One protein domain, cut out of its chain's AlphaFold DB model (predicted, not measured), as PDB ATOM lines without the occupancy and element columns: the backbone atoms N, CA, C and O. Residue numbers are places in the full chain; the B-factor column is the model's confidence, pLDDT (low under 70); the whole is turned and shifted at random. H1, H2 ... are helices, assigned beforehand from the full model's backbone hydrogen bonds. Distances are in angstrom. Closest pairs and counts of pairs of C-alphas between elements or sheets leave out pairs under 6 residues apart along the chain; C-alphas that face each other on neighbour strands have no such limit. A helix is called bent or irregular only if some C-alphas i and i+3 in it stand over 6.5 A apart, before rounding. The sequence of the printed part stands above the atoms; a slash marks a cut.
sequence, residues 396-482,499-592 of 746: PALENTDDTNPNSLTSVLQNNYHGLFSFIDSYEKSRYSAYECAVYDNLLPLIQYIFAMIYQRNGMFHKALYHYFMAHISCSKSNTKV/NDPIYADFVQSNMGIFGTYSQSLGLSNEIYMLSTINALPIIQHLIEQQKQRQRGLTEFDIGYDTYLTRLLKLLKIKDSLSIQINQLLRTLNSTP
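This is residues 396 to 482 and 499 to 592 of the 746 residues of an uncharacterized protein of Pichia membranifaciens NRRL Y-2026 (UniProt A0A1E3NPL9). Look for three helices, H3, H4 and H6, that make an up-and-down bundle with H4 in the middle of the domain, while the long H7 folds back along H6 on the side away from H3. Two short helices, H1 and H2, make a corner over the other side of H3, and H5 crosses the first part of H3, at the opposite end of the domain from the turn between H6 and H7. The printed part has 181 residues with seven named helices, H1 to H7 in chain order, and no named strand; the class is all helix. The whole is only just loose, close to compact, with a radius of gyration of the C-alphas of 19.4 A and spans of 62 by 51 by 30 A.

Start at residue 396; residues 396 to 408 hold no named element. Find C-alpha 409 at (0.755, -48.434, -23.551), where H1 begins; it runs to residue 416. H2 follows with residues 418 to 428. H3, residues 434 to 457, is 35.1 A long from first to last C-alpha; it is irregular, with C-alphas 439 and 442 7.5 A apart, and has a kink of 53 degrees near residue 442. H4, residues 461 to 474, begins at C-alpha 461, (-1.050, -35.080, -24.947), and is 20.0 A long. Beyond the cut, H5 takes residues 501 to 511. H6, residues 526 to 550, is 36.6 A long and neither bent nor irregular, but only just: C-alphas 534 and 537 are 6.1 A apart. H7, residues 560 to 590, is the longest helix, 44.9 A, and ends at C-alpha 590, (23.541, -14.165, -33.897).

Begin at H3, the hub, which touches four helices. H3 and H4 form a helical hairpin at a shallow tilt of 32 degrees, opposite ways; their closest C-alphas, of Ala 452 and Ala 464, are 4.2 A apart. H4 touches H6, opposite ways at a shallow tilt of 34 degrees, only just short of steep, with the C-alphas of His 472 and Tyr 528 closest at 4.8 A. H3 touches H6 with residues 445 to 456 alone, at a steep tilt of 42 degrees, the same way; the closest C-alphas, of Tyr 449 and Ser 531, are 6.9 A apart. H6 and H7 form a second helical hairpin, with the C-alphas of Thr 532 and Leu 577 closest at 6.4 A; their tilt of 35.1 degrees is only just steep. H7 is apart from H3 and H4. H5 touches H3 about perpendicular, at 87 degrees, closest at the C-alphas of Ala 438 and Ala 504, 4.4 A. H2 and H3 only just touch, with 3 pairs of C-alphas within 8 A, the closest those of Tyr 427 and Cys 437 at 7.2 A. H1 is close to H2 but not clearly touching, and H1 and H3 are near each other. Every O i to N i+4 pair is within hydrogen-bond range in H1, H2, H4, H5 and H7; the counts are 15 of 20 in H3 and 19 of 21 in H6.

The two C-alphas farthest apart, of Asn 510 and Phe 556, are 63.3 A apart. Residues 483 to 498 are not printed, and C-alphas 482 and 499 across this cut are 9.6 A apart. The link from H5 to H6, 14 residues, is long. The model's mean pLDDT over the printed part is 75.8; among the residues under 70 are 396 to 408, 477 to 482, 499 to 502, 514 to 519 and 585 to 592.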
ATOM      1  N   PRO A 396       3.125 -49.387 -31.317       60.69
ATOM      2  CA  PRO A 396       1.995 -49.062 -32.181       60.69
ATOM      3  C   PRO A 396       1.029 -48.135 -31.438       60.69
ATOM      4  O   PRO A 396       1.017 -48.127 -30.207       60.69
ATOM      5  N   ALA A 397       0.239 -47.363 -32.189       58.06
ATOM      6  CA  ALA A 397      -0.814 -46.508 -31.647       58.06
ATOM      7  C   ALA A 397      -1.870 -47.382 -30.954       58.06
ATOM      8  O   ALA A 397      -2.826 -47.840 -31.571       58.06
ATOM      9  N   LEU A 398      -1.637 -47.690 -29.682       55.78
ATOM     10  CA  LEU A 398      -2.561 -48.453 -28.862       55.78
ATOM     11  C   LEU A 398      -3.727 -47.525 -28.535       55.78
ATOM     12  O   LEU A 398      -3.519 -46.428 -28.012       55.78
ATOM     13  N   GLU A 399      -4.938 -47.949 -28.890       49.66
ATOM     14  CA  GLU A 399      -6.161 -47.223 -28.563       49.66
ATOM     15  C   GLU A 399      -6.195 -46.898 -27.067       49.66
ATOM     16  O   GLU A 399      -5.730 -47.689 -26.239       49.66
ATOM     17  N   ASN A 400      -6.742 -45.720 -26.739       48.16
ATOM     18  CA  ASN A 400      -6.995 -45.257 -25.375       48.16
ATOM     19  C   ASN A 400      -7.921 -46.251 -24.656       48.16
ATOM     20  O   ASN A 400      -9.126 -46.041 -24.572       48.16
ATOM     21  N   THR A 401      -7.361 -47.346 -24.168       47.19
ATOM     22  CA  THR A 401      -8.034 -48.308 -23.308       47.19
ATOM     23  C   THR A 401      -7.492 -48.127 -21.901       47.19
ATOM     24  O   THR A 401      -6.326 -47.768 -21.724       47.19
ATOM     25  N   ASP A 402      -8.376 -48.295 -20.920       52.78
ATOM     26  CA  ASP A 402      -8.117 -48.041 -19.504       52.78
ATOM     27  C   ASP A 402      -6.766 -48.602 -19.032       52.78
ATOM     28  O   ASP A 402      -6.337 -49.677 -19.462       52.78
ATOM     29  N   ASP A 403      -6.124 -47.897 -18.089       54.09
ATOM     30  CA  ASP A 403      -4.810 -48.237 -17.505       54.09
ATOM     31  C   ASP A 403      -4.777 -49.661 -16.868       54.09
ATOM     32  O   ASP A 403      -3.714 -50.156 -16.499       54.09
ATOM     33  N   THR A 404      -5.922 -50.353 -16.762       52.78
ATOM     34  CA  THR A 404      -6.069 -51.744 -16.292       52.78
ATOM     35  C   THR A 404      -5.912 -52.808 -17.384       52.78
ATOM     36  O   THR A 404      -5.842 -53.997 -17.068       52.78
ATOM     37  N   ASN A 405      -5.882 -52.431 -18.665       57.16
ATOM     38  CA  ASN A 405      -5.719 -53.381 -19.762       57.16
ATOM     39  C   ASN A 405      -4.239 -53.811 -19.869       57.16
ATOM     40  O   ASN A 405      -3.372 -52.942 -20.017       57.16
ATOM     41  N   PRO A 406      -3.903 -55.119 -19.846       54.97
ATOM     42  CA  PRO A 406      -2.523 -55.597 -20.004       54.97
ATOM     43  C   PRO A 406      -1.884 -55.211 -21.348       54.97
ATOM     44  O   PRO A 406      -0.656 -55.210 -21.447       54.97
ATOM     45  N   ASN A 407      -2.690 -54.812 -22.336       58.06
ATOM     46  CA  ASN A 407      -2.241 -54.291 -23.629       58.06
ATOM     47  C   ASN A 407      -2.184 -52.751 -23.700       58.06
ATOM     48  O   ASN A 407      -1.926 -52.213 -24.772       58.06
ATOM     49  N   SER A 408      -2.430 -52.028 -22.601       68.19
ATOM     50  CA  SER A 408      -2.291 -50.569 -22.578       68.19
ATOM     51  C   SER A 408      -0.829 -50.149 -22.797       68.19
ATOM     52  O   SER A 408       0.116 -50.854 -22.442       68.19
ATOM     53  N   LEU A 409      -0.604 -48.962 -23.366       73.44
ATOM     54  CA  LEU A 409       0.755 -48.434 -23.551       73.44
ATOM     55  C   LEU A 409       1.522 -48.378 -22.219       73.44
ATOM     56  O   LEU A 409       2.715 -48.680 -22.166       73.44
ATOM     57  N   THR A 410       0.830 -48.019 -21.136       73.06
ATOM     58  CA  THR A 410       1.411 -47.931 -19.798       73.06
ATOM     59  C   THR A 410       1.821 -49.303 -19.268       73.06
ATOM     60  O   THR A 410       2.944 -49.421 -18.780       73.06
ATOM     61  N   SER A 411       1.011 -50.355 -19.436       72.00
ATOM     62  CA  SER A 411       1.399 -51.713 -19.030       72.00
ATOM     63  C   SER A 411       2.540 -52.274 -19.885       72.00
ATOM     64  O   SER A 411       3.455 -52.894 -19.351       72.00
ATOM     65  N   VAL A 412       2.564 -52.011 -21.198       75.25
ATOM     66  CA  VAL A 412       3.667 -52.426 -22.089       75.25
ATOM     67  C   VAL A 412       4.984 -51.762 -21.684       75.25
ATOM     68  O   VAL A 412       6.026 -52.421 -21.629       75.25
ATOM     69  N   LEU A 413       4.948 -50.464 -21.371       78.69
ATOM     70  CA  LEU A 413       6.110 -49.728 -20.882       78.69
ATOM     71  C   LEU A 413       6.558 -50.231 -19.504       78.69
ATOM     72  O   LEU A 413       7.753 -50.446 -19.299       78.69
ATOM     73  N   GLN A 414       5.620 -50.468 -18.585       77.69
ATOM     74  CA  GLN A 414       5.915 -50.999 -17.253       77.69
ATOM     75  C   GLN A 414       6.491 -52.415 -17.306       77.69
ATOM     76  O   GLN A 414       7.442 -52.697 -16.590       77.69
ATOM     77  N   ASN A 415       5.988 -53.288 -18.178       77.88
ATOM     78  CA  ASN A 415       6.459 -54.668 -18.283       77.88
ATOM     79  C   ASN A 415       7.843 -54.754 -18.942       77.88
ATOM     80  O   ASN A 415       8.729 -55.442 -18.439       77.88
ATOM     81  N   ASN A 416       8.062 -54.027 -20.043       79.00
ATOM     82  CA  ASN A 416       9.320 -54.103 -20.797       79.00
ATOM     83  C   ASN A 416      10.438 -53.231 -20.206       79.00
ATOM     84  O   ASN A 416      11.616 -53.537 -20.390       79.00
ATOM     85  N   TYR A 417      10.086 -52.160 -19.489       84.56
ATOM     86  CA  TYR A 417      11.034 -51.207 -18.905       84.56
ATOM     87  C   TYR A 417      10.762 -50.960 -17.419       84.56
ATOM     88  O   TYR A 417      11.012 -49.859 -16.921       84.56
ATOM     89  N   HIS A 418      10.318 -51.991 -16.688       81.50
ATOM     90  CA  HIS A 418      10.073 -51.945 -15.239       81.50
ATOM     91  C   HIS A 418      11.222 -51.275 -14.475       81.50
ATOM     92  O   HIS A 418      10.990 -50.483 -13.567       81.50
ATOM     93  N   GLY A 419      12.470 -51.535 -14.885       82.56
ATOM     94  CA  GLY A 419      13.660 -50.914 -14.305       82.56
ATOM     95  C   GLY A 419      13.602 -49.382 -14.276       82.56
ATOM     96  O   GLY A 419      13.901 -48.792 -13.243       82.56
ATOM     97  N   LEU A 420      13.142 -48.733 -15.352       87.06
ATOM     98  CA  LEU A 420      13.035 -47.269 -15.425       87.06
ATOM     99  C   LEU A 420      11.894 -46.725 -14.554       87.06
ATOM    100  O   LEU A 420      12.080 -45.720 -13.876       87.06
ATOM    101  N   PHE A 421      10.742 -47.400 -14.521       83.31
ATOM    102  CA  PHE A 421       9.627 -47.002 -13.648       83.31
ATOM    103  C   PHE A 421       9.977 -47.177 -12.172       83.31
ATOM    104  O   PHE A 421       9.754 -46.272 -11.377       83.31
ATOM    105  N   SER A 422      10.586 -48.311 -11.817       85.56
ATOM    106  CA  SER A 422      11.044 -48.581 -10.453       85.56
ATOM    107  C   SER A 422      12.109 -47.585  -9.994       85.56
ATOM    108  O   SER A 422      12.128 -47.217  -8.820       85.56
ATOM    109  N   PHE A 423      12.951 -47.108 -10.918       87.69
ATOM    110  CA  PHE A 423      13.924 -46.052 -10.662       87.69
ATOM    111  C   PHE A 423      13.235 -44.720 -10.337       87.69
ATOM    112  O   PHE A 423      13.525 -44.149  -9.288       87.69
ATOM    113  N   ILE A 424      12.295 -44.255 -11.173       85.44
ATOM    114  CA  ILE A 424      11.561 -43.002 -10.915       85.44
ATOM    115  C   ILE A 424      10.782 -43.094  -9.600       85.44
ATOM    116  O   ILE A 424      10.913 -42.209  -8.763       85.44
ATOM    117  N   ASP A 425      10.052 -44.191  -9.374       84.75
ATOM    118  CA  ASP A 425       9.278 -44.401  -8.143       84.75
ATOM    119  C   ASP A 425      10.174 -44.390  -6.896       84.75
ATOM    120  O   ASP A 425       9.836 -43.800  -5.873       84.75
ATOM    121  N   SER A 426      11.351 -45.015  -6.980       84.06
ATOM    122  CA  SER A 426      12.320 -45.036  -5.878       84.06
ATOM    123  C   SER A 426      12.967 -43.671  -5.642       84.06
ATOM    124  O   SER A 426      13.252 -43.335  -4.493       84.06
ATOM    125  N   TYR A 427      13.170 -42.882  -6.699       83.12
ATOM    126  CA  TYR A 427      13.681 -41.517  -6.607       83.12
ATOM    127  C   TYR A 427      12.656 -40.580  -5.955       83.12
ATOM    128  O   TYR A 427      12.971 -39.909  -4.974       83.12
ATOM    129  N   GLU A 428      11.409 -40.598  -6.431       81.00
ATOM    130  CA  GLU A 428      10.316 -39.764  -5.914       81.00
ATOM    131  C   GLU A 428       9.933 -40.124  -4.473       81.00
ATOM    132  O   GLU A 428       9.650 -39.237  -3.672       81.00
ATOM    133  N   LYS A 429       9.988 -41.412  -4.104       81.69
ATOM    134  CA  LYS A 429       9.737 -41.887  -2.730       81.69
ATOM    135  C   LYS A 429      10.967 -41.836  -1.816       81.69
ATOM    136  O   LYS A 429      10.927 -42.423  -0.736       81.69
ATOM    137  N   SER A 430      12.063 -41.205  -2.247       77.81
ATOM    138  CA  SER A 430      13.301 -41.051  -1.464       77.81
ATOM    139  C   SER A 430      13.862 -42.371  -0.906       77.81
ATOM    140  O   SER A 430      14.350 -42.433   0.220       77.81
ATOM    141  N   ARG A 431      13.791 -43.454  -1.689       82.25
ATOM    142  CA  ARG A 431      14.352 -44.768  -1.315       82.25
ATOM    143  C   ARG A 431      15.858 -44.870  -1.552       82.25
ATOM    144  O   ARG A 431      16.489 -45.787  -1.035       82.25
ATOM    145  N   TYR A 432      16.412 -43.967  -2.356       82.12
ATOM    146  CA  TYR A 432      17.846 -43.860  -2.593       82.12
ATOM    147  C   TYR A 432      18.529 -43.062  -1.484       82.12
ATOM    148  O   TYR A 432      17.961 -42.124  -0.927       82.12
ATOM    149  N   SER A 433      19.775 -43.425  -1.187       80.44
ATOM    150  CA  SER A 433      20.620 -42.626  -0.300       80.44
ATOM    151  C   SER A 433      20.900 -41.239  -0.896       80.44
ATOM    152  O   SER A 433      20.875 -41.056  -2.112       80.44
ATOM    153  N   ALA A 434      21.248 -40.262  -0.050       74.62
ATOM    154  CA  ALA A 434      21.665 -38.927  -0.492       74.62
ATOM    155  C   ALA A 434      22.790 -38.977  -1.546       74.62
ATOM    156  O   ALA A 434      22.767 -38.233  -2.526       74.62
ATOM    157  N   TYR A 435      23.735 -39.908  -1.375       78.75
ATOM    158  CA  TYR A 435      24.797 -40.169  -2.341       78.75
ATOM    159  C   TYR A 435      24.241 -40.659  -3.685       78.75
ATOM    160  O   TYR A 435      24.556 -40.093  -4.723       78.75
ATOM    161  N   GLU A 436      23.378 -41.675  -3.692       82.00
ATOM    162  CA  GLU A 436      22.773 -42.198  -4.925       82.00
ATOM    163  C   GLU A 436      21.916 -41.150  -5.646       82.00
ATOM    164  O   GLU A 436      22.013 -41.020  -6.866       82.00
ATOM    165  N   CYS A 437      21.143 -40.349  -4.909       80.56
ATOM    166  CA  CYS A 437      20.394 -39.227  -5.480       80.56
ATOM    167  C   CYS A 437      21.326 -38.230  -6.180       80.56
ATOM    168  O   CYS A 437      21.080 -37.868  -7.331       80.56
ATOM    169  N   ALA A 438      22.436 -37.857  -5.531       78.50
ATOM    170  CA  ALA A 438      23.470 -37.014  -6.124       78.50
ATOM    171  C   ALA A 438      24.044 -37.609  -7.421       78.50
ATOM    172  O   ALA A 438      24.314 -36.867  -8.358       78.50
ATOM    173  N   VAL A 439      24.190 -38.931  -7.530       81.75
ATOM    174  CA  VAL A 439      24.677 -39.593  -8.755       81.75
ATOM    175  C   VAL A 439      23.629 -39.599  -9.870       81.75
ATOM    176  O   VAL A 439      23.969 -39.410 -11.039       81.75
ATOM    177  N   TYR A 440      22.361 -39.838  -9.533       85.50
ATOM    178  CA  TYR A 440      21.312 -40.123 -10.513       85.50
ATOM    179  C   TYR A 440      20.528 -38.902 -11.011       85.50
ATOM    180  O   TYR A 440      19.834 -39.033 -12.020       85.50
ATOM    181  N   ASP A 441      20.656 -37.729 -10.375       80.69
ATOM    182  CA  ASP A 441      19.875 -36.512 -10.693       80.69
ATOM    183  C   ASP A 441      19.893 -36.163 -12.200       80.69
ATOM    184  O   ASP A 441      18.858 -35.847 -12.785       80.69
ATOM    185  N   ASN A 442      21.036 -36.342 -12.876       80.19
ATOM    186  CA  ASN A 442      21.200 -36.030 -14.306       80.19
ATOM    187  C   ASN A 442      20.480 -36.990 -15.269       80.19
ATOM    188  O   ASN A 442      20.321 -36.672 -16.448       80.19
ATOM    189  N   LEU A 443      20.048 -38.168 -14.808       86.62
ATOM    190  CA  LEU A 443      19.328 -39.135 -15.648       86.62
ATOM    191  C   LEU A 443      17.843 -38.793 -15.771       86.62
ATOM    192  O   LEU A 443      17.213 -39.138 -16.775       86.62
ATOM    193  N   LEU A 444      17.282 -38.119 -14.765       87.12
ATOM    194  CA  LEU A 444      15.850 -37.862 -14.681       87.12
ATOM    195  C   LEU A 444      15.325 -37.045 -15.877       87.12
ATOM    196  O   LEU A 444      14.375 -37.510 -16.508       87.12
ATOM    197  N   PRO A 445      15.936 -35.910 -16.282       87.94
ATOM    198  CA  PRO A 445      15.428 -35.118 -17.405       87.94
ATOM    199  C   PRO A 445      15.384 -35.910 -18.718       87.94
ATOM    200  O   PRO A 445      14.425 -35.790 -19.479       87.94
ATOM    201  N   LEU A 446      16.387 -36.761 -18.960       89.19
ATOM    202  CA  LEU A 446      16.468 -37.603 -20.152       89.19
ATOM    203  C   LEU A 446      15.333 -38.633 -20.194       89.19
ATOM    204  O   LEU A 446      14.662 -38.773 -21.216       89.19
ATOM    205  N   ILE A 447      15.102 -39.349 -19.089       91.12
ATOM    206  CA  ILE A 447      14.054 -40.380 -19.017       91.12
ATOM    207  C   ILE A 447      12.672 -39.736 -19.170       91.12
ATOM    208  O   ILE A 447      11.851 -40.215 -19.956       91.12
ATOM    209  N   GLN A 448      12.440 -38.617 -18.477       90.12
ATOM    210  CA  GLN A 448      11.198 -37.847 -18.564       90.12
ATOM    211  C   GLN A 448      10.945 -37.373 -20.005       90.12
ATOM    212  O   GLN A 448       9.847 -37.550 -20.530       90.12
ATOM    213  N   TYR A 449      11.969 -36.865 -20.695       92.31
ATOM    214  CA  TYR A 449      11.858 -36.457 -22.096       92.31
ATOM    215  C   TYR A 449      11.490 -37.623 -23.032       92.31
ATOM    216  O   TYR A 449      10.604 -37.486 -23.878       92.31
ATOM    217  N   ILE A 450      12.113 -38.797 -22.872       91.25
ATOM    218  CA  ILE A 450      11.806 -39.973 -23.706       91.25
ATOM    219  C   ILE A 450      10.366 -40.453 -23.474       91.25
ATOM    220  O   ILE A 450       9.655 -40.744 -24.439       91.25
ATOM    221  N   PHE A 451       9.901 -40.479 -22.222       89.94
ATOM    222  CA  PHE A 451       8.499 -40.771 -21.911       89.94
ATOM    223  C   PHE A 451       7.547 -39.755 -22.539       89.94
ATOM    224  O   PHE A 451       6.550 -40.154 -23.143       89.94
ATOM    225  N   ALA A 452       7.872 -38.462 -22.486       91.00
ATOM    226  CA  ALA A 452       7.073 -37.421 -23.123       91.00
ATOM    227  C   ALA A 452       6.895 -37.662 -24.632       91.00
ATOM    228  O   ALA A 452       5.775 -37.569 -25.137       91.00
ATOM    229  N   MET A 453       7.965 -38.053 -25.338       89.38
ATOM    230  CA  MET A 453       7.896 -38.391 -26.765       89.38
ATOM    231  C   MET A 453       7.002 -39.603 -27.045       89.38
ATOM    232  O   MET A 453       6.216 -39.582 -27.994       89.38
ATOM    233  N   ILE A 454       7.091 -40.654 -26.223       87.00
ATOM    234  CA  ILE A 454       6.256 -41.855 -26.375       87.00
ATOM    235  C   ILE A 454       4.777 -41.510 -26.170       87.00
ATOM    236  O   ILE A 454       3.937 -41.906 -26.980       87.00
ATOM    237  N   TYR A 455       4.448 -40.731 -25.138       86.25
ATOM    238  CA  TYR A 455       3.074 -40.293 -24.894       86.25
ATOM    239  C   TYR A 455       2.557 -39.356 -25.986       86.25
ATOM    240  O   TYR A 455       1.411 -39.494 -26.410       86.25
ATOM    241  N   GLN A 456       3.394 -38.438 -26.483       86.94
ATOM    242  CA  GLN A 456       3.029 -37.546 -27.585       86.94
ATOM    243  C   GLN A 456       2.695 -38.338 -28.849       86.94
ATOM    244  O   GLN A 456       1.670 -38.076 -29.473       86.94
ATOM    245  N   ARG A 457       3.527 -39.326 -29.203       81.06
ATOM    246  CA  ARG A 457       3.308 -40.200 -30.363       81.06
ATOM    247  C   ARG A 457       1.957 -40.916 -30.299       81.06
ATOM    248  O   ARG A 457       1.293 -41.049 -31.316       81.06
ATOM    249  N   ASN A 458       1.558 -41.359 -29.110       77.12
ATOM    250  CA  ASN A 458       0.314 -42.100 -28.893       77.12
ATOM    251  C   ASN A 458      -0.901 -41.186 -28.630       77.12
ATOM    252  O   ASN A 458      -1.932 -41.651 -28.162       77.12
ATOM    253  N   GLY A 459      -0.796 -39.873 -28.879       75.12
ATOM    254  CA  GLY A 459      -1.908 -38.931 -28.694       75.12
ATOM    255  C   GLY A 459      -2.260 -38.624 -27.231       75.12
ATOM    256  O   GLY A 459      -3.216 -37.896 -26.960       75.12
ATOM    257  N   MET A 460      -1.472 -39.107 -26.265       83.12
ATOM    258  CA  MET A 460      -1.662 -38.865 -24.830       83.12
ATOM    259  C   MET A 460      -1.078 -37.505 -24.417       83.12
ATOM    260  O   MET A 460      -0.177 -37.396 -23.582       83.12
ATOM    261  N   PHE A 461      -1.602 -36.435 -25.011       85.44
ATOM    262  CA  PHE A 461      -1.050 -35.080 -24.947       85.44
ATOM    263  C   PHE A 461      -0.897 -34.504 -23.534       85.44
ATOM    264  O   PHE A 461       0.072 -33.800 -23.258       85.44
ATOM    265  N   HIS A 462      -1.815 -34.811 -22.614       83.94
ATOM    266  CA  HIS A 462      -1.714 -34.341 -21.229       83.94
ATOM    267  C   HIS A 462      -0.583 -35.029 -20.452       83.94
ATOM    268  O   HIS A 462       0.179 -34.333 -19.779       83.94
ATOM    269  N   LYS A 463      -0.429 -36.358 -20.592       85.56
ATOM    270  CA  LYS A 463       0.700 -37.104 -20.004       85.56
ATOM    271  C   LYS A 463       2.022 -36.620 -20.626       85.56
ATOM    272  O   LYS A 463       2.968 -36.325 -19.904       85.56
ATOM    273  N   ALA A 464       2.058 -36.420 -21.945       88.94
ATOM    274  CA  ALA A 464       3.229 -35.884 -22.642       88.94
ATOM    275  C   ALA A 464       3.656 -34.500 -22.122       88.94
ATOM    276  O   ALA A 464       4.828 -34.296 -21.817       88.94
ATOM    277  N   LEU A 465       2.711 -33.563 -21.968       87.50
ATOM    278  CA  LEU A 465       3.003 -32.232 -21.428       87.50
ATOM    279  C   LEU A 465       3.553 -32.289 -20.006       87.50
ATOM    280  O   LEU A 465       4.512 -31.580 -19.717       87.50
ATOM    281  N   TYR A 466       2.983 -33.128 -19.136       89.94
ATOM    282  CA  TYR A 466       3.500 -33.318 -17.780       89.94
ATOM    283  C   TYR A 466       4.987 -33.694 -17.806       89.94
ATOM    284  O   TYR A 466       5.810 -33.010 -17.200       89.94
ATOM    285  N   HIS A 467       5.349 -34.710 -18.590       88.69
ATOM    286  CA  HIS A 467       6.727 -35.178 -18.690       88.69
ATOM    287  C   HIS A 467       7.671 -34.155 -19.356       88.69
ATOM    288  O   HIS A 467       8.790 -33.963 -18.874       88.69
ATOM    289  N   TYR A 468       7.224 -33.424 -20.389       89.75
ATOM    290  CA  TYR A 468       8.006 -32.318 -20.963       89.75
ATOM    291  C   TYR A 468       8.263 -31.202 -19.949       89.75
ATOM    292  O   TYR A 468       9.378 -30.689 -19.879       89.75
ATOM    293  N   PHE A 469       7.271 -30.840 -19.130       86.94
ATOM    294  CA  PHE A 469       7.465 -29.836 -18.084       86.94
ATOM    295  C   PHE A 469       8.387 -30.327 -16.968       86.94
ATOM    296  O   PHE A 469       9.210 -29.547 -16.499       86.94
ATOM    297  N   MET A 470       8.322 -31.605 -16.582       85.81
ATOM    298  CA  MET A 470       9.251 -32.178 -15.599       85.81
ATOM    299  C   MET A 470      10.706 -32.124 -16.088       85.81
ATOM    300  O   MET A 470      11.590 -31.684 -15.347       85.81
ATOM    301  N   ALA A 471      10.957 -32.488 -17.351       86.06
ATOM    302  CA  ALA A 471      12.280 -32.358 -17.965       86.06
ATOM    303  C   ALA A 471      12.729 -30.885 -18.045       86.06
ATOM    304  O   ALA A 471      13.842 -30.544 -17.647       86.06
ATOM    305  N   HIS A 472      11.835 -29.991 -18.474       82.50
ATOM    306  CA  HIS A 472      12.093 -28.554 -18.582       82.50
ATOM    307  C   HIS A 472      12.435 -27.902 -17.232       82.50
ATOM    308  O   HIS A 472      13.384 -27.124 -17.143       82.50
ATOM    309  N   ILE A 473      11.680 -28.201 -16.170       81.38
ATOM    310  CA  ILE A 473      11.918 -27.662 -14.821       81.38
ATOM    311  C   ILE A 473      13.280 -28.127 -14.303       81.38
ATOM    312  O   ILE A 473      14.040 -27.312 -13.777       81.38
ATOM    313  N   SER A 474      13.613 -29.401 -14.516       75.88
ATOM    314  CA  SER A 474      14.875 -29.990 -14.058       75.88
ATOM    315  C   SER A 474      16.107 -29.358 -14.718       75.88
ATOM    316  O   SER A 474      17.161 -29.296 -14.096       75.88
ATOM    317  N   CYS A 475      15.971 -28.833 -15.940       79.12
ATOM    318  CA  CYS A 475      17.043 -28.159 -16.683       79.12
ATOM    319  C   CYS A 475      16.960 -26.616 -16.641       79.12
ATOM    320  O   CYS A 475      17.673 -25.933 -17.383       79.12
ATOM    321  N   SER A 476      16.068 -26.039 -15.828       72.44
ATOM    322  CA  SER A 476      15.848 -24.586 -15.763       72.44
ATOM    323  C   SER A 476      16.861 -23.864 -14.858       72.44
ATOM    324  O   SER A 476      17.381 -24.432 -13.905       72.44
ATOM    325  N   LYS A 477      17.136 -22.581 -15.144       59.72
ATOM    326  CA  LYS A 477      18.046 -21.726 -14.344       59.72
ATOM    327  C   LYS A 477      17.462 -21.286 -12.992       59.72
ATOM    328  O   LYS A 477      18.164 -20.657 -12.207       59.72
ATOM    329  N   SER A 478      16.179 -21.529 -12.740       48.62
ATOM    330  CA  SER A 478      15.485 -21.040 -11.548       48.62
ATOM    331  C   SER A 478      15.544 -22.046 -10.397       48.62
ATOM    332  O   SER A 478      15.455 -23.251 -10.612       48.62
ATOM    333  N   ASN A 479      15.552 -21.540  -9.155       37.75
ATOM    334  CA  ASN A 479      15.345 -22.294  -7.899       37.75
ATOM    335  C   ASN A 479      13.968 -23.011  -7.815       37.75
ATOM    336  O   ASN A 479      13.498 -23.390  -6.746       37.75
ATOM    337  N   THR A 480      13.285 -23.208  -8.943       38.16
ATOM    338  CA  THR A 480      11.957 -23.814  -9.089       38.16
ATOM    339  C   THR A 480      11.933 -25.327  -8.906       38.16
ATOM    340  O   THR A 480      10.857 -25.901  -9.057       38.16
ATOM    341  N   LYS A 481      13.042 -25.978  -8.509       43.62
ATOM    342  CA  LYS A 481      12.980 -27.355  -7.973       43.62
ATOM    343  C   LYS A 481      11.975 -27.455  -6.801       43.62
ATOM    344  O   LYS A 481      11.404 -28.516  -6.595       43.62
ATOM    345  N   VAL A 482      11.678 -26.348  -6.103       36.06
ATOM    346  CA  VAL A 482      10.857 -26.323  -4.873       36.06
ATOM    347  C   VAL A 482       9.347 -26.066  -5.089       36.06
ATOM    348  O   VAL A 482       8.537 -26.485  -4.267       36.06
ATOM    349  N   ASN A 499      19.154 -31.354  -1.351       52.81
ATOM    350  CA  ASN A 499      19.185 -29.988  -1.891       52.81
ATOM    351  C   ASN A 499      20.602 -29.403  -1.945       52.81
ATOM    352  O   ASN A 499      20.762 -28.185  -2.007       52.81
ATOM    353  N   ASP A 500      21.638 -30.248  -1.933       64.06
ATOM    354  CA  ASP A 500      23.028 -29.808  -2.052       64.06
ATOM    355  C   ASP A 500      23.584 -30.091  -3.460       64.06
ATOM    356  O   ASP A 500      24.299 -31.075  -3.688       64.06
ATOM    357  N   PRO A 501      23.274 -29.231  -4.445       64.88
ATOM    358  CA  PRO A 501      23.762 -29.394  -5.808       64.88
ATOM    359  C   PRO A 501      25.294 -29.272  -5.894       64.88
ATOM    360  O   PRO A 501      25.893 -29.797  -6.829       64.88
ATOM    361  N   ILE A 502      25.945 -28.634  -4.907       67.94
ATOM    362  CA  ILE A 502      27.406 -28.486  -4.844       67.94
ATOM    363  C   ILE A 502      28.042 -29.847  -4.572       67.94
ATOM    364  O   ILE A 502      29.017 -30.233  -5.217       67.94
ATOM    365  N   TYR A 503      27.471 -30.591  -3.628       71.12
ATOM    366  CA  TYR A 503      27.875 -31.965  -3.364       71.12
ATOM    367  C   TYR A 503      27.555 -32.892  -4.540       71.12
ATOM    368  O   TYR A 503      28.391 -33.729  -4.869       71.12
ATOM    369  N   ALA A 504      26.403 -32.731  -5.203       71.62
ATOM    370  CA  ALA A 504      26.072 -33.535  -6.383       71.62
ATOM    371  C   ALA A 504      27.100 -33.372  -7.510       71.62
ATOM    372  O   ALA A 504      27.624 -34.370  -7.999       71.62
ATOM    373  N   ASP A 505      27.443 -32.131  -7.868       71.81
ATOM    374  CA  ASP A 505      28.435 -31.832  -8.907       71.81
ATOM    375  C   ASP A 505      29.811 -32.427  -8.566       71.81
ATOM    376  O   ASP A 505      30.450 -33.049  -9.417       71.81
ATOM    377  N   PHE A 506      30.222 -32.332  -7.299       73.38
ATOM    378  CA  PHE A 506      31.460 -32.934  -6.803       73.38
ATOM    379  C   PHE A 506      31.447 -34.469  -6.876       73.38
ATOM    380  O   PHE A 506      32.401 -35.083  -7.359       73.38
ATOM    381  N   VAL A 507      30.379 -35.109  -6.391       75.44
ATOM    382  CA  VAL A 507      30.246 -36.572  -6.400       75.44
ATOM    383  C   VAL A 507      30.251 -37.098  -7.826       75.44
ATOM    384  O   VAL A 507      31.026 -38.002  -8.135       75.44
ATOM    385  N   GLN A 508      29.439 -36.508  -8.702       77.81
ATOM    386  CA  GLN A 508      29.366 -36.889 -10.107       77.81
ATOM    387  C   GLN A 508      30.747 -36.766 -10.760       77.81
ATOM    388  O   GLN A 508      31.251 -37.764 -11.286       77.81
ATOM    389  N   SER A 509      31.408 -35.607 -10.624       72.12
ATOM    390  CA  SER A 509      32.732 -35.361 -11.215       72.12
ATOM    391  C   SER A 509      33.766 -36.398 -10.760       72.12
ATOM    392  O   SER A 509      34.481 -36.970 -11.583       72.12
ATOM    393  N   ASN A 510      33.779 -36.754  -9.470       71.81
ATOM    394  CA  ASN A 510      34.665 -37.801  -8.943       71.81
ATOM    395  C   ASN A 510      34.364 -39.205  -9.479       71.81
ATOM    396  O   ASN A 510      35.255 -40.055  -9.532       71.81
ATOM    397  N   MET A 511      33.121 -39.482  -9.870       70.19
ATOM    398  CA  MET A 511      32.751 -40.753 -10.494       70.19
ATOM    399  C   MET A 511      33.110 -40.814 -11.983       70.19
ATOM    400  O   MET A 511      32.966 -41.877 -12.602       70.19
ATOM    401  N   GLY A 512      33.585 -39.711 -12.568       65.75
ATOM    402  CA  GLY A 512      33.719 -39.566 -14.015       65.75
ATOM    403  C   GLY A 512      32.356 -39.495 -14.707       65.75
ATOM    404  O   GLY A 512      32.205 -39.998 -15.818       65.75
ATOM    405  N   ILE A 513      31.354 -38.960 -14.006       70.00
ATOM    406  CA  ILE A 513      30.042 -38.582 -14.532       70.00
ATOM    407  C   ILE A 513      30.010 -37.053 -14.488       70.00
ATOM    408  O   ILE A 513      30.511 -36.453 -13.547       70.00
ATOM    409  N   PHE A 514      29.468 -36.382 -15.498       63.84
ATOM    410  CA  PHE A 514      29.531 -34.922 -15.476       63.84
ATOM    411  C   PHE A 514      28.648 -34.325 -14.382       63.84
ATOM    412  O   PHE A 514      27.534 -34.803 -14.164       63.84
ATOM    413  N   GLY A 515      29.149 -33.281 -13.723       60.22
ATOM    414  CA  GLY A 515      28.474 -32.614 -12.620       60.22
ATOM    415  C   GLY A 515      27.297 -31.718 -13.043       60.22
ATOM    416  O   GLY A 515      27.348 -31.065 -14.088       60.22
ATOM    417  N   THR A 516      26.236 -31.673 -12.230       60.00
ATOM    418  CA  THR A 516      25.003 -30.879 -12.418       60.00
ATOM    419  C   THR A 516      25.258 -29.383 -12.620       60.00
ATOM    420  O   THR A 516      24.590 -28.759 -13.440       60.00
ATOM    421  N   TYR A 517      26.230 -28.792 -11.915       62.56
ATOM    422  CA  TYR A 517      26.589 -27.369 -12.046       62.56
ATOM    423  C   TYR A 517      27.479 -27.072 -13.246       62.56
ATOM    424  O   TYR A 517      27.647 -25.919 -13.646       62.56
ATOM    425  N   SER A 518      28.098 -28.106 -13.798       62.78
ATOM    426  CA  SER A 518      28.987 -27.986 -14.944       62.78
ATOM    427  C   SER A 518      28.236 -28.108 -16.278       62.78
ATOM    428  O   SER A 518      28.799 -27.770 -17.322       62.78
ATOM    429  N   GLN A 519      26.968 -28.537 -16.238       69.69
ATOM    430  CA  GLN A 519      26.060 -28.552 -17.382       69.69
ATOM    431  C   GLN A 519      25.467 -27.170 -17.660       69.69
ATOM    432  O   GLN A 519      25.205 -26.369 -16.759       69.69
ATOM    433  N   SER A 520      25.190 -26.913 -18.934       70.62
ATOM    434  CA  SER A 520      24.434 -25.741 -19.342       70.62
ATOM    435  C   SER A 520      22.987 -25.818 -18.828       70.62
ATOM    436  O   SER A 520      22.389 -26.891 -18.747       70.62
ATOM    437  N   LEU A 521      22.409 -24.665 -18.482       75.31
ATOM    438  CA  LEU A 521      21.027 -24.539 -18.000       75.31
ATOM    439  C   LEU A 521      20.201 -23.628 -18.914       75.31
ATOM    440  O   LEU A 521      20.728 -22.711 -19.556       75.31
ATOM    441  N   GLY A 522      18.883 -23.824 -18.915       75.50
ATOM    442  CA  GLY A 522      17.943 -23.043 -19.720       75.50
ATOM    443  C   GLY A 522      18.191 -23.214 -21.219       75.50
ATOM    444  O   GLY A 522      18.421 -24.317 -21.694       75.50
ATOM    445  N   LEU A 523      18.185 -22.110 -21.970       71.62
ATOM    446  CA  LEU A 523      18.307 -22.119 -23.437       71.62
ATOM    447  C   LEU A 523      19.628 -22.685 -23.980       71.62
ATOM    448  O   LEU A 523      19.724 -22.938 -25.172       71.62
ATOM    449  N   SER A 524      20.640 -22.869 -23.135       71.06
ATOM    450  CA  SER A 524      21.908 -23.488 -23.530       71.06
ATOM    451  C   SER A 524      21.897 -25.016 -23.369       71.06
ATOM    452  O   SER A 524      22.841 -25.666 -23.817       71.06
ATOM    453  N   ASN A 525      20.858 -25.579 -22.733       79.38
ATOM    454  CA  ASN A 525      20.674 -27.008 -22.487       79.38
ATOM    455  C   ASN A 525      19.789 -27.651 -23.566       79.38
ATOM    456  O   ASN A 525      18.673 -27.194 -23.825       79.38
ATOM    457  N   GLU A 526      20.253 -28.752 -24.157       79.31
ATOM    458  CA  GLU A 526      19.556 -29.427 -25.259       79.31
ATOM    459  C   GLU A 526      18.195 -30.005 -24.845       79.31
ATOM    460  O   GLU A 526      17.207 -29.825 -25.555       79.31
ATOM    461  N   ILE A 527      18.102 -30.656 -23.680       84.19
ATOM    462  CA  ILE A 527      16.852 -31.270 -23.201       84.19
ATOM    463  C   ILE A 527      15.820 -30.189 -22.874       84.19
ATOM    464  O   ILE A 527      14.638 -30.349 -23.199       84.19
ATOM    465  N   TYR A 528      16.260 -29.073 -22.284       84.31
ATOM    466  CA  TYR A 528      15.409 -27.906 -22.054       84.31
ATOM    467  C   TYR A 528      14.816 -27.406 -23.376       84.31
ATOM    468  O   TYR A 528      13.597 -27.315 -23.513       84.31
ATOM    469  N   MET A 529      15.672 -27.153 -24.373       80.25
ATOM    470  CA  MET A 529      15.253 -26.678 -25.693       80.25
ATOM    471  C   MET A 529      14.271 -27.633 -26.370       80.25
ATOM    472  O   MET A 529      13.215 -27.210 -26.837       80.25
ATOM    473  N   LEU A 530      14.602 -28.923 -26.410       84.94
ATOM    474  CA  LEU A 530      13.776 -29.940 -27.052       84.94
ATOM    475  C   LEU A 530      12.411 -30.080 -26.371       84.94
ATOM    476  O   LEU A 530      11.397 -30.240 -27.053       84.94
ATOM    477  N   SER A 531      12.364 -29.976 -25.042       87.81
ATOM    478  CA  SER A 531      11.109 -30.008 -24.283       87.81
ATOM    479  C   SER A 531      10.234 -28.791 -24.592       87.81
ATOM    480  O   SER A 531       9.037 -28.948 -24.831       87.81
ATOM    481  N   THR A 532      10.821 -27.591 -24.668       83.00
ATOM    482  CA  THR A 532      10.117 -26.354 -25.054       83.00
ATOM    483  C   THR A 532       9.542 -26.455 -26.466       83.00
ATOM    484  O   THR A 532       8.368 -26.146 -26.683       83.00
ATOM    485  N   ILE A 533      10.353 -26.922 -27.420       81.75
ATOM    486  CA  ILE A 533       9.968 -27.034 -28.831       81.75
ATOM    487  C   ILE A 533       8.843 -28.058 -29.018       81.75
ATOM    488  O   ILE A 533       7.912 -27.791 -29.772       81.75
ATOM    489  N   ASN A 534       8.884 -29.197 -28.321       85.69
ATOM    490  CA  ASN A 534       7.863 -30.239 -28.462       85.69
ATOM    491  C   ASN A 534       6.573 -29.951 -27.676       85.69
ATOM    492  O   ASN A 534       5.495 -30.380 -28.094       85.69
ATOM    493  N   ALA A 535       6.641 -29.203 -26.568       86.69
ATOM    494  CA  ALA A 535       5.458 -28.832 -25.792       86.69
ATOM    495  C   ALA A 535       4.542 -27.843 -26.537       86.69
ATOM    496  O   ALA A 535       3.315 -27.926 -26.426       86.69
ATOM    497  N   LEU A 536       5.114 -26.922 -27.320       83.81
ATOM    498  CA  LEU A 536       4.356 -25.899 -28.043       83.81
ATOM    499  C   LEU A 536       3.321 -26.469 -29.048       83.81
ATOM    500  O   LEU A 536       2.161 -26.050 -28.965       83.81
ATOM    501  N   PRO A 537       3.660 -27.428 -29.941       82.12
ATOM    502  CA  PRO A 537       2.694 -28.088 -30.823       82.12
ATOM    503  C   PRO A 537       1.497 -28.663 -30.068       82.12
ATOM    504  O   PRO A 537       0.349 -28.484 -30.474       82.12
ATOM    505  N   ILE A 538       1.757 -29.318 -28.933       85.88
ATOM    506  CA  ILE A 538       0.715 -29.954 -28.129       85.88
ATOM    507  C   ILE A 538      -0.218 -28.897 -27.532       85.88
ATOM    508  O   ILE A 538      -1.438 -29.046 -27.549       85.88
ATOM    509  N   ILE A 539       0.326 -27.793 -27.027       85.50
ATOM    510  CA  ILE A 539      -0.490 -26.703 -26.481       85.50
ATOM    511  C   ILE A 539      -1.324 -26.051 -27.578       85.50
ATOM    512  O   ILE A 539      -2.510 -25.791 -27.371       85.50
ATOM    513  N   GLN A 540      -0.741 -25.835 -28.758       83.88
ATOM    514  CA  GLN A 540      -1.464 -25.306 -29.909       83.88
ATOM    515  C   GLN A 540      -2.601 -26.249 -30.340       83.88
ATOM    516  O   GLN A 540      -3.706 -25.768 -30.602       83.88
ATOM    517  N   HIS A 541      -2.377 -27.571 -30.332       84.50
ATOM    518  CA  HIS A 541      -3.423 -28.576 -30.550       84.50
ATOM    519  C   HIS A 541      -4.578 -28.408 -29.560       84.50
ATOM    520  O   HIS A 541      -5.738 -28.280 -29.953       84.50
ATOM    521  N   LEU A 542      -4.252 -28.374 -28.266       84.38
ATOM    522  CA  LEU A 542      -5.240 -28.279 -27.196       84.38
ATOM    523  C   LEU A 542      -6.035 -26.973 -27.283       84.38
ATOM    524  O   LEU A 542      -7.248 -26.999 -27.093       84.38
ATOM    525  N   ILE A 543      -5.396 -25.847 -27.618       84.12
ATOM    526  CA  ILE A 543      -6.078 -24.562 -27.842       84.12
ATOM    527  C   ILE A 543      -7.087 -24.677 -28.986       84.12
ATOM    528  O   ILE A 543      -8.228 -24.245 -28.839       84.12
ATOM    529  N   GLU A 544      -6.699 -25.257 -30.123       82.69
ATOM    530  CA  GLU A 544      -7.614 -25.418 -31.258       82.69
ATOM    531  C   GLU A 544      -8.758 -26.388 -30.938       82.69
ATOM    532  O   GLU A 544      -9.900 -26.129 -31.320       82.69
ATOM    533  N   GLN A 545      -8.495 -27.451 -30.174       83.88
ATOM    534  CA  GLN A 545      -9.538 -28.351 -29.685       83.88
ATOM    535  C   GLN A 545     -10.529 -27.617 -28.766       83.88
ATOM    536  O   GLN A 545     -11.739 -27.789 -28.911       83.88
ATOM    537  N   GLN A 546     -10.041 -26.760 -27.861       81.19
ATOM    538  CA  GLN A 546     -10.905 -25.926 -27.020       81.19
ATOM    539  C   GLN A 546     -11.735 -24.953 -27.871       81.19
ATOM    540  O   GLN A 546     -12.956 -24.939 -27.748       81.19
ATOM    541  N   LYS A 547     -11.125 -24.235 -28.827       81.81
ATOM    542  CA  LYS A 547     -11.851 -23.341 -29.753       81.81
ATOM    543  C   LYS A 547     -12.934 -24.059 -30.557       81.81
ATOM    544  O   LYS A 547     -13.961 -23.467 -30.874       81.81
ATOM    545  N   GLN A 548     -12.712 -25.318 -30.935       80.00
ATOM    546  CA  GLN A 548     -13.736 -26.112 -31.614       80.00
ATOM    547  C   GLN A 548     -14.908 -26.434 -30.687       80.00
ATOM    548  O   GLN A 548     -16.048 -26.313 -31.123       80.00
ATOM    549  N   ARG A 549     -14.638 -26.771 -29.419       78.50
ATOM    550  CA  ARG A 549     -15.677 -26.976 -28.394       78.50
ATOM    551  C   ARG A 549     -16.455 -25.692 -28.105       78.50
ATOM    552  O   ARG A 549     -17.670 -25.754 -27.973       78.50
ATOM    553  N   GLN A 550     -15.792 -24.531 -28.128       75.75
ATOM    554  CA  GLN A 550     -16.441 -23.222 -27.980       75.75
ATOM    555  C   GLN A 550     -17.574 -22.993 -28.981       75.75
ATOM    556  O   GLN A 550     -18.551 -22.335 -28.659       75.75
ATOM    557  N   ARG A 551     -17.470 -23.535 -30.203       73.81
ATOM    558  CA  ARG A 551     -18.497 -23.345 -31.243       73.81
ATOM    559  C   ARG A 551     -19.861 -23.935 -30.868       73.81
ATOM    560  O   ARG A 551     -20.822 -23.652 -31.574       73.81
ATOM    561  N   GLY A 552     -19.925 -24.758 -29.820       67.75
ATOM    562  CA  GLY A 552     -21.157 -25.308 -29.259       67.75
ATOM    563  C   GLY A 552     -21.410 -24.924 -27.799       67.75
ATOM    564  O   GLY A 552     -22.280 -25.539 -27.201       67.75
ATOM    565  N   LEU A 553     -20.657 -23.970 -27.230       74.12
ATOM    566  CA  LEU A 553     -20.821 -23.486 -25.854       74.12
ATOM    567  C   LEU A 553     -21.324 -22.037 -25.859       74.12
ATOM    568  O   LEU A 553     -20.816 -21.203 -26.611       74.12
ATOM    569  N   THR A 554     -22.288 -21.736 -24.997       74.19
ATOM    570  CA  THR A 554     -22.797 -20.388 -24.728       74.19
ATOM    571  C   THR A 554     -22.326 -19.887 -23.361       74.19
ATOM    572  O   THR A 554     -21.951 -20.672 -22.492       74.19
ATOM    573  N   GLU A 555     -22.346 -18.569 -23.156       73.81
ATOM    574  CA  GLU A 555     -21.933 -17.923 -21.894       73.81
ATOM    575  C   GLU A 555     -22.802 -18.326 -20.688       73.81
ATOM    576  O   GLU A 555     -22.418 -18.100 -19.546       73.81
ATOM    577  N   PHE A 556     -23.957 -18.950 -20.941       74.56
ATOM    578  CA  PHE A 556     -24.907 -19.407 -19.929       74.56
ATOM    579  C   PHE A 556     -24.743 -20.891 -19.566       74.56
ATOM    580  O   PHE A 556     -25.457 -21.388 -18.693       74.56
ATOM    581  N   ASP A 557     -23.820 -21.608 -20.215       78.94
ATOM    582  CA  ASP A 557     -23.618 -23.035 -19.970       78.94
ATOM    583  C   ASP A 557     -22.848 -23.287 -18.665       78.94
ATOM    584  O   ASP A 557     -21.826 -22.660 -18.363       78.94
ATOM    585  N   ILE A 558     -23.306 -24.282 -17.901       71.38
ATOM    586  CA  ILE A 558     -22.658 -24.730 -16.664       71.38
ATOM    587  C   ILE A 558     -21.248 -25.240 -17.006       71.38
ATOM    588  O   ILE A 558     -21.084 -26.261 -17.673       71.38
ATOM    589  N   GLY A 559     -20.217 -24.523 -16.548       73.38
ATOM    590  CA  GLY A 559     -18.808 -24.839 -16.814       73.38
ATOM    591  C   GLY A 559     -18.104 -23.909 -17.810       73.38
ATOM    592  O   GLY A 559     -16.906 -24.099 -18.048       73.38
ATOM    593  N   TYR A 560     -18.788 -22.883 -18.337       78.12
ATOM    594  CA  TYR A 560     -18.183 -21.857 -19.198       78.12
ATOM    595  C   TYR A 560     -16.961 -21.187 -18.541       78.12
ATOM    596  O   TYR A 560     -15.895 -21.110 -19.154       78.12
ATOM    597  N   ASP A 561     -17.044 -20.831 -17.255       79.12
ATOM    598  CA  ASP A 561     -15.926 -20.236 -16.504       79.12
ATOM    599  C   ASP A 561     -14.724 -21.180 -16.371       79.12
ATOM    600  O   ASP A 561     -13.563 -20.772 -16.493       79.12
ATOM    601  N   THR A 562     -14.978 -22.475 -16.159       81.44
ATOM    602  CA  THR A 562     -13.923 -23.497 -16.082       81.44
ATOM    603  C   THR A 562     -13.244 -23.682 -17.439       81.44
ATOM    604  O   THR A 562     -12.014 -23.775 -17.520       81.44
ATOM    605  N   TYR A 563     -14.030 -23.682 -18.520       82.56
ATOM    606  CA  TYR A 563     -13.529 -23.701 -19.893       82.56
ATOM    607  C   TYR A 563     -12.653 -22.473 -20.186       82.56
ATOM    608  O   TYR A 563     -11.519 -22.621 -20.656       82.56
ATOM    609  N   LEU A 564     -13.132 -21.274 -19.850       80.75
ATOM    610  CA  LEU A 564     -12.450 -20.011 -20.124       80.75
ATOM    611  C   LEU A 564     -11.147 -19.900 -19.319       80.75
ATOM    612  O   LEU A 564     -10.103 -19.550 -19.869       80.75
ATOM    613  N   THR A 565     -11.161 -20.337 -18.057       83.81
ATOM    614  CA  THR A 565      -9.958 -20.441 -17.215       83.81
ATOM    615  C   THR A 565      -8.923 -21.397 -17.813       83.81
ATOM    616  O   THR A 565      -7.730 -21.080 -17.871       83.81
ATOM    617  N   ARG A 566      -9.356 -22.563 -18.313       81.75
ATOM    618  CA  ARG A 566      -8.469 -23.537 -18.967       81.75
ATOM    619  C   ARG A 566      -7.873 -22.983 -20.262       81.75
ATOM    620  O   ARG A 566      -6.675 -23.153 -20.490       81.75
ATOM    621  N   LEU A 567      -8.676 -22.311 -21.087       84.56
ATOM    622  CA  LEU A 567      -8.220 -21.680 -22.325       84.56
ATOM    623  C   LEU A 567      -7.210 -20.558 -22.044       84.56
ATOM    624  O   LEU A 567      -6.145 -20.535 -22.658       84.56
ATOM    625  N   LEU A 568      -7.494 -19.684 -21.073       85.00
ATOM    626  CA  LEU A 568      -6.573 -18.632 -20.633       85.00
ATOM    627  C   LEU A 568      -5.246 -19.210 -20.132       85.00
ATOM    628  O   LEU A 568      -4.184 -18.688 -20.465       85.00
ATOM    629  N   LYS A 569      -5.283 -20.308 -19.365       84.44
ATOM    630  CA  LYS A 569      -4.067 -20.991 -18.903       84.44
ATOM    631  C   LYS A 569      -3.236 -21.509 -20.079       84.44
ATOM    632  O   LYS A 569      -2.030 -21.293 -20.099       84.44
ATOM    633  N   LEU A 570      -3.864 -22.142 -21.073       83.12
ATOM    634  CA  LEU A 570      -3.166 -22.626 -22.271       83.12
ATOM    635  C   LEU A 570      -2.555 -21.482 -23.094       83.12
ATOM    636  O   LEU A 570      -1.415 -21.608 -23.535       83.12
ATOM    637  N   LEU A 571      -3.274 -20.368 -23.262       84.25
ATOM    638  CA  LEU A 571      -2.767 -19.177 -23.955       84.25
ATOM    639  C   LEU A 571      -1.552 -18.580 -23.235       84.25
ATOM    640  O   LEU A 571      -0.522 -18.373 -23.867       84.25
ATOM    641  N   LYS A 572      -1.611 -18.422 -21.907       85.12
ATOM    642  CA  LYS A 572      -0.469 -17.941 -21.108       85.12
ATOM    643  C   LYS A 572       0.771 -18.824 -21.269       85.12
ATOM    644  O   LYS A 572       1.882 -18.312 -21.396       85.12
ATOM    645  N   ILE A 573       0.596 -20.148 -21.267       83.06
ATOM    646  CA  ILE A 573       1.717 -21.078 -21.463       83.06
ATOM    647  C   ILE A 573       2.261 -20.955 -22.895       83.06
ATOM    648  O   ILE A 573       3.475 -20.885 -23.075       83.06
ATOM    649  N   LYS A 574       1.385 -20.871 -23.907       83.75
ATOM    650  CA  LYS A 574       1.785 -20.655 -25.304       83.75
ATOM    651  C   LYS A 574       2.617 -19.382 -25.463       83.75
ATOM    652  O   LYS A 574       3.652 -19.433 -26.124       83.75
ATOM    653  N   ASP A 575       2.191 -18.275 -24.866       81.25
ATOM    654  CA  ASP A 575       2.899 -16.996 -24.964       81.25
ATOM    655  C   ASP A 575       4.283 -17.091 -24.307       81.25
ATOM    656  O   ASP A 575       5.283 -16.685 -24.899       81.25
ATOM    657  N   SER A 576       4.369 -17.728 -23.133       82.75
ATOM    658  CA  SER A 576       5.642 -17.963 -22.443       82.75
ATOM    659  C   SER A 576       6.621 -18.802 -23.274       82.75
ATOM    660  O   SER A 576       7.777 -18.408 -23.440       82.75
ATOM    661  N   LEU A 577       6.168 -19.924 -23.847       79.25
ATOM    662  CA  LEU A 577       7.015 -20.782 -24.685       79.25
ATOM    663  C   LEU A 577       7.413 -20.088 -25.995       79.25
ATOM    664  O   LEU A 577       8.561 -20.195 -26.420       79.25
ATOM    665  N   SER A 578       6.497 -19.328 -26.605       76.31
ATOM    666  CA  SER A 578       6.772 -18.543 -27.817       76.31
ATOM    667  C   SER A 578       7.879 -17.509 -27.586       76.31
ATOM    668  O   SER A 578       8.773 -17.368 -28.419       76.31
ATOM    669  N   ILE A 579       7.870 -16.816 -26.440       80.62
ATOM    670  CA  ILE A 579       8.933 -15.866 -26.068       80.62
ATOM    671  C   ILE A 579      10.288 -16.578 -25.974       80.62
ATOM    672  O   ILE A 579      11.277 -16.078 -26.511       80.62
ATOM    673  N   GLN A 580      10.338 -17.749 -25.335       78.69
ATOM    674  CA  GLN A 580      11.574 -18.528 -25.208       78.69
ATOM    675  C   GLN A 580      12.088 -19.023 -26.566       78.69
ATOM    676  O   GLN A 580      13.283 -18.946 -26.840       78.69
ATOM    677  N   ILE A 581      11.196 -19.467 -27.452       74.62
ATOM    678  CA  ILE A 581      11.553 -19.883 -28.816       74.62
ATOM    679  C   ILE A 581      12.092 -18.707 -29.639       74.62
ATOM    680  O   ILE A 581      13.097 -18.851 -30.332       74.62
ATOM    681  N   ASN A 582      11.507 -17.515 -29.511       72.75
ATOM    682  CA  ASN A 582      12.037 -16.314 -30.164       72.75
ATOM    683  C   ASN A 582      13.434 -15.936 -29.639       72.75
ATOM    684  O   ASN A 582      14.285 -15.482 -30.403       72.75
ATOM    685  N   GLN A 583      13.705 -16.147 -28.348       76.31
ATOM    686  CA  GLN A 583      15.049 -15.971 -27.788       76.31
ATOM    687  C   GLN A 583      16.048 -16.992 -28.359       76.31
ATOM    688  O   GLN A 583      17.179 -16.608 -28.670       76.31
ATOM    689  N   LEU A 584      15.629 -18.251 -28.560       71.25
ATOM    690  CA  LEU A 584      16.435 -19.289 -29.223       71.25
ATOM    691  C   LEU A 584      16.779 -18.920 -30.667       71.25
ATOM    692  O   LEU A 584      17.926 -19.041 -31.085       71.25
ATOM    693  N   LEU A 585      15.805 -18.423 -31.429       67.50
ATOM    694  CA  LEU A 585      16.034 -17.990 -32.809       67.50
ATOM    695  C   LEU A 585      17.055 -16.857 -32.892       67.50
ATOM    696  O   LEU A 585      17.972 -16.908 -33.708       67.50
ATOM    697  N   ARG A 586      16.944 -15.853 -32.016       69.62
ATOM    698  CA  ARG A 586      17.909 -14.745 -31.971       69.62
ATOM    699  C   ARG A 586      19.321 -15.228 -31.662       69.62
ATOM    700  O   ARG A 586      20.264 -14.738 -32.275       69.62
ATOM    701  N   THR A 587      19.473 -16.196 -30.758       66.44
ATOM    702  CA  THR A 587      20.789 -16.768 -30.435       66.44
ATOM    703  C   THR A 587      21.360 -17.565 -31.606       66.44
ATOM    704  O   THR A 587      22.505 -17.323 -31.984       66.44
ATOM    705  N   LEU A 588      20.554 -18.416 -32.250       63.03
ATOM    706  CA  LEU A 588      20.958 -19.174 -33.443       63.03
ATOM    707  C   LEU A 588      21.333 -18.273 -34.633       63.03
ATOM    708  O   LEU A 588      22.273 -18.577 -35.362       63.03
ATOM    709  N   ASN A 589      20.639 -17.147 -34.813       58.50
ATOM    710  CA  ASN A 589      20.908 -16.196 -35.896       58.50
ATOM    711  C   ASN A 589      22.082 -15.243 -35.595       58.50
ATOM    712  O   ASN A 589      22.639 -14.655 -36.519       58.50
ATOM    713  N   SER A 590      22.464 -15.076 -34.323       52.84
ATOM    714  CA  SER A 590      23.541 -14.165 -33.897       52.84
ATOM    715  C   SER A 590      24.956 -14.729 -34.049       52.84
ATOM    716  O   SER A 590      25.922 -13.966 -34.009       52.84
ATOM    717  N   THR A 591      25.115 -16.042 -34.250       50.84
ATOM    718  CA  THR A 591      26.426 -16.612 -34.584       50.84
ATOM    719  C   THR A 591      26.814 -16.197 -36.004       50.84
ATOM    720  O   THR A 591      26.041 -16.473 -36.927       50.84
ATOM    721  N   PRO A 592      27.981 -15.557 -36.220       41.81
ATOM    722  CA  PRO A 592      28.411 -15.139 -37.545       41.81
ATOM    723  C   PRO A 592      28.614 -16.380 -38.416       41.81
ATOM    724  O   PRO A 592      29.629 -17.073 -38.334       41.81
TER     725      PRO A 592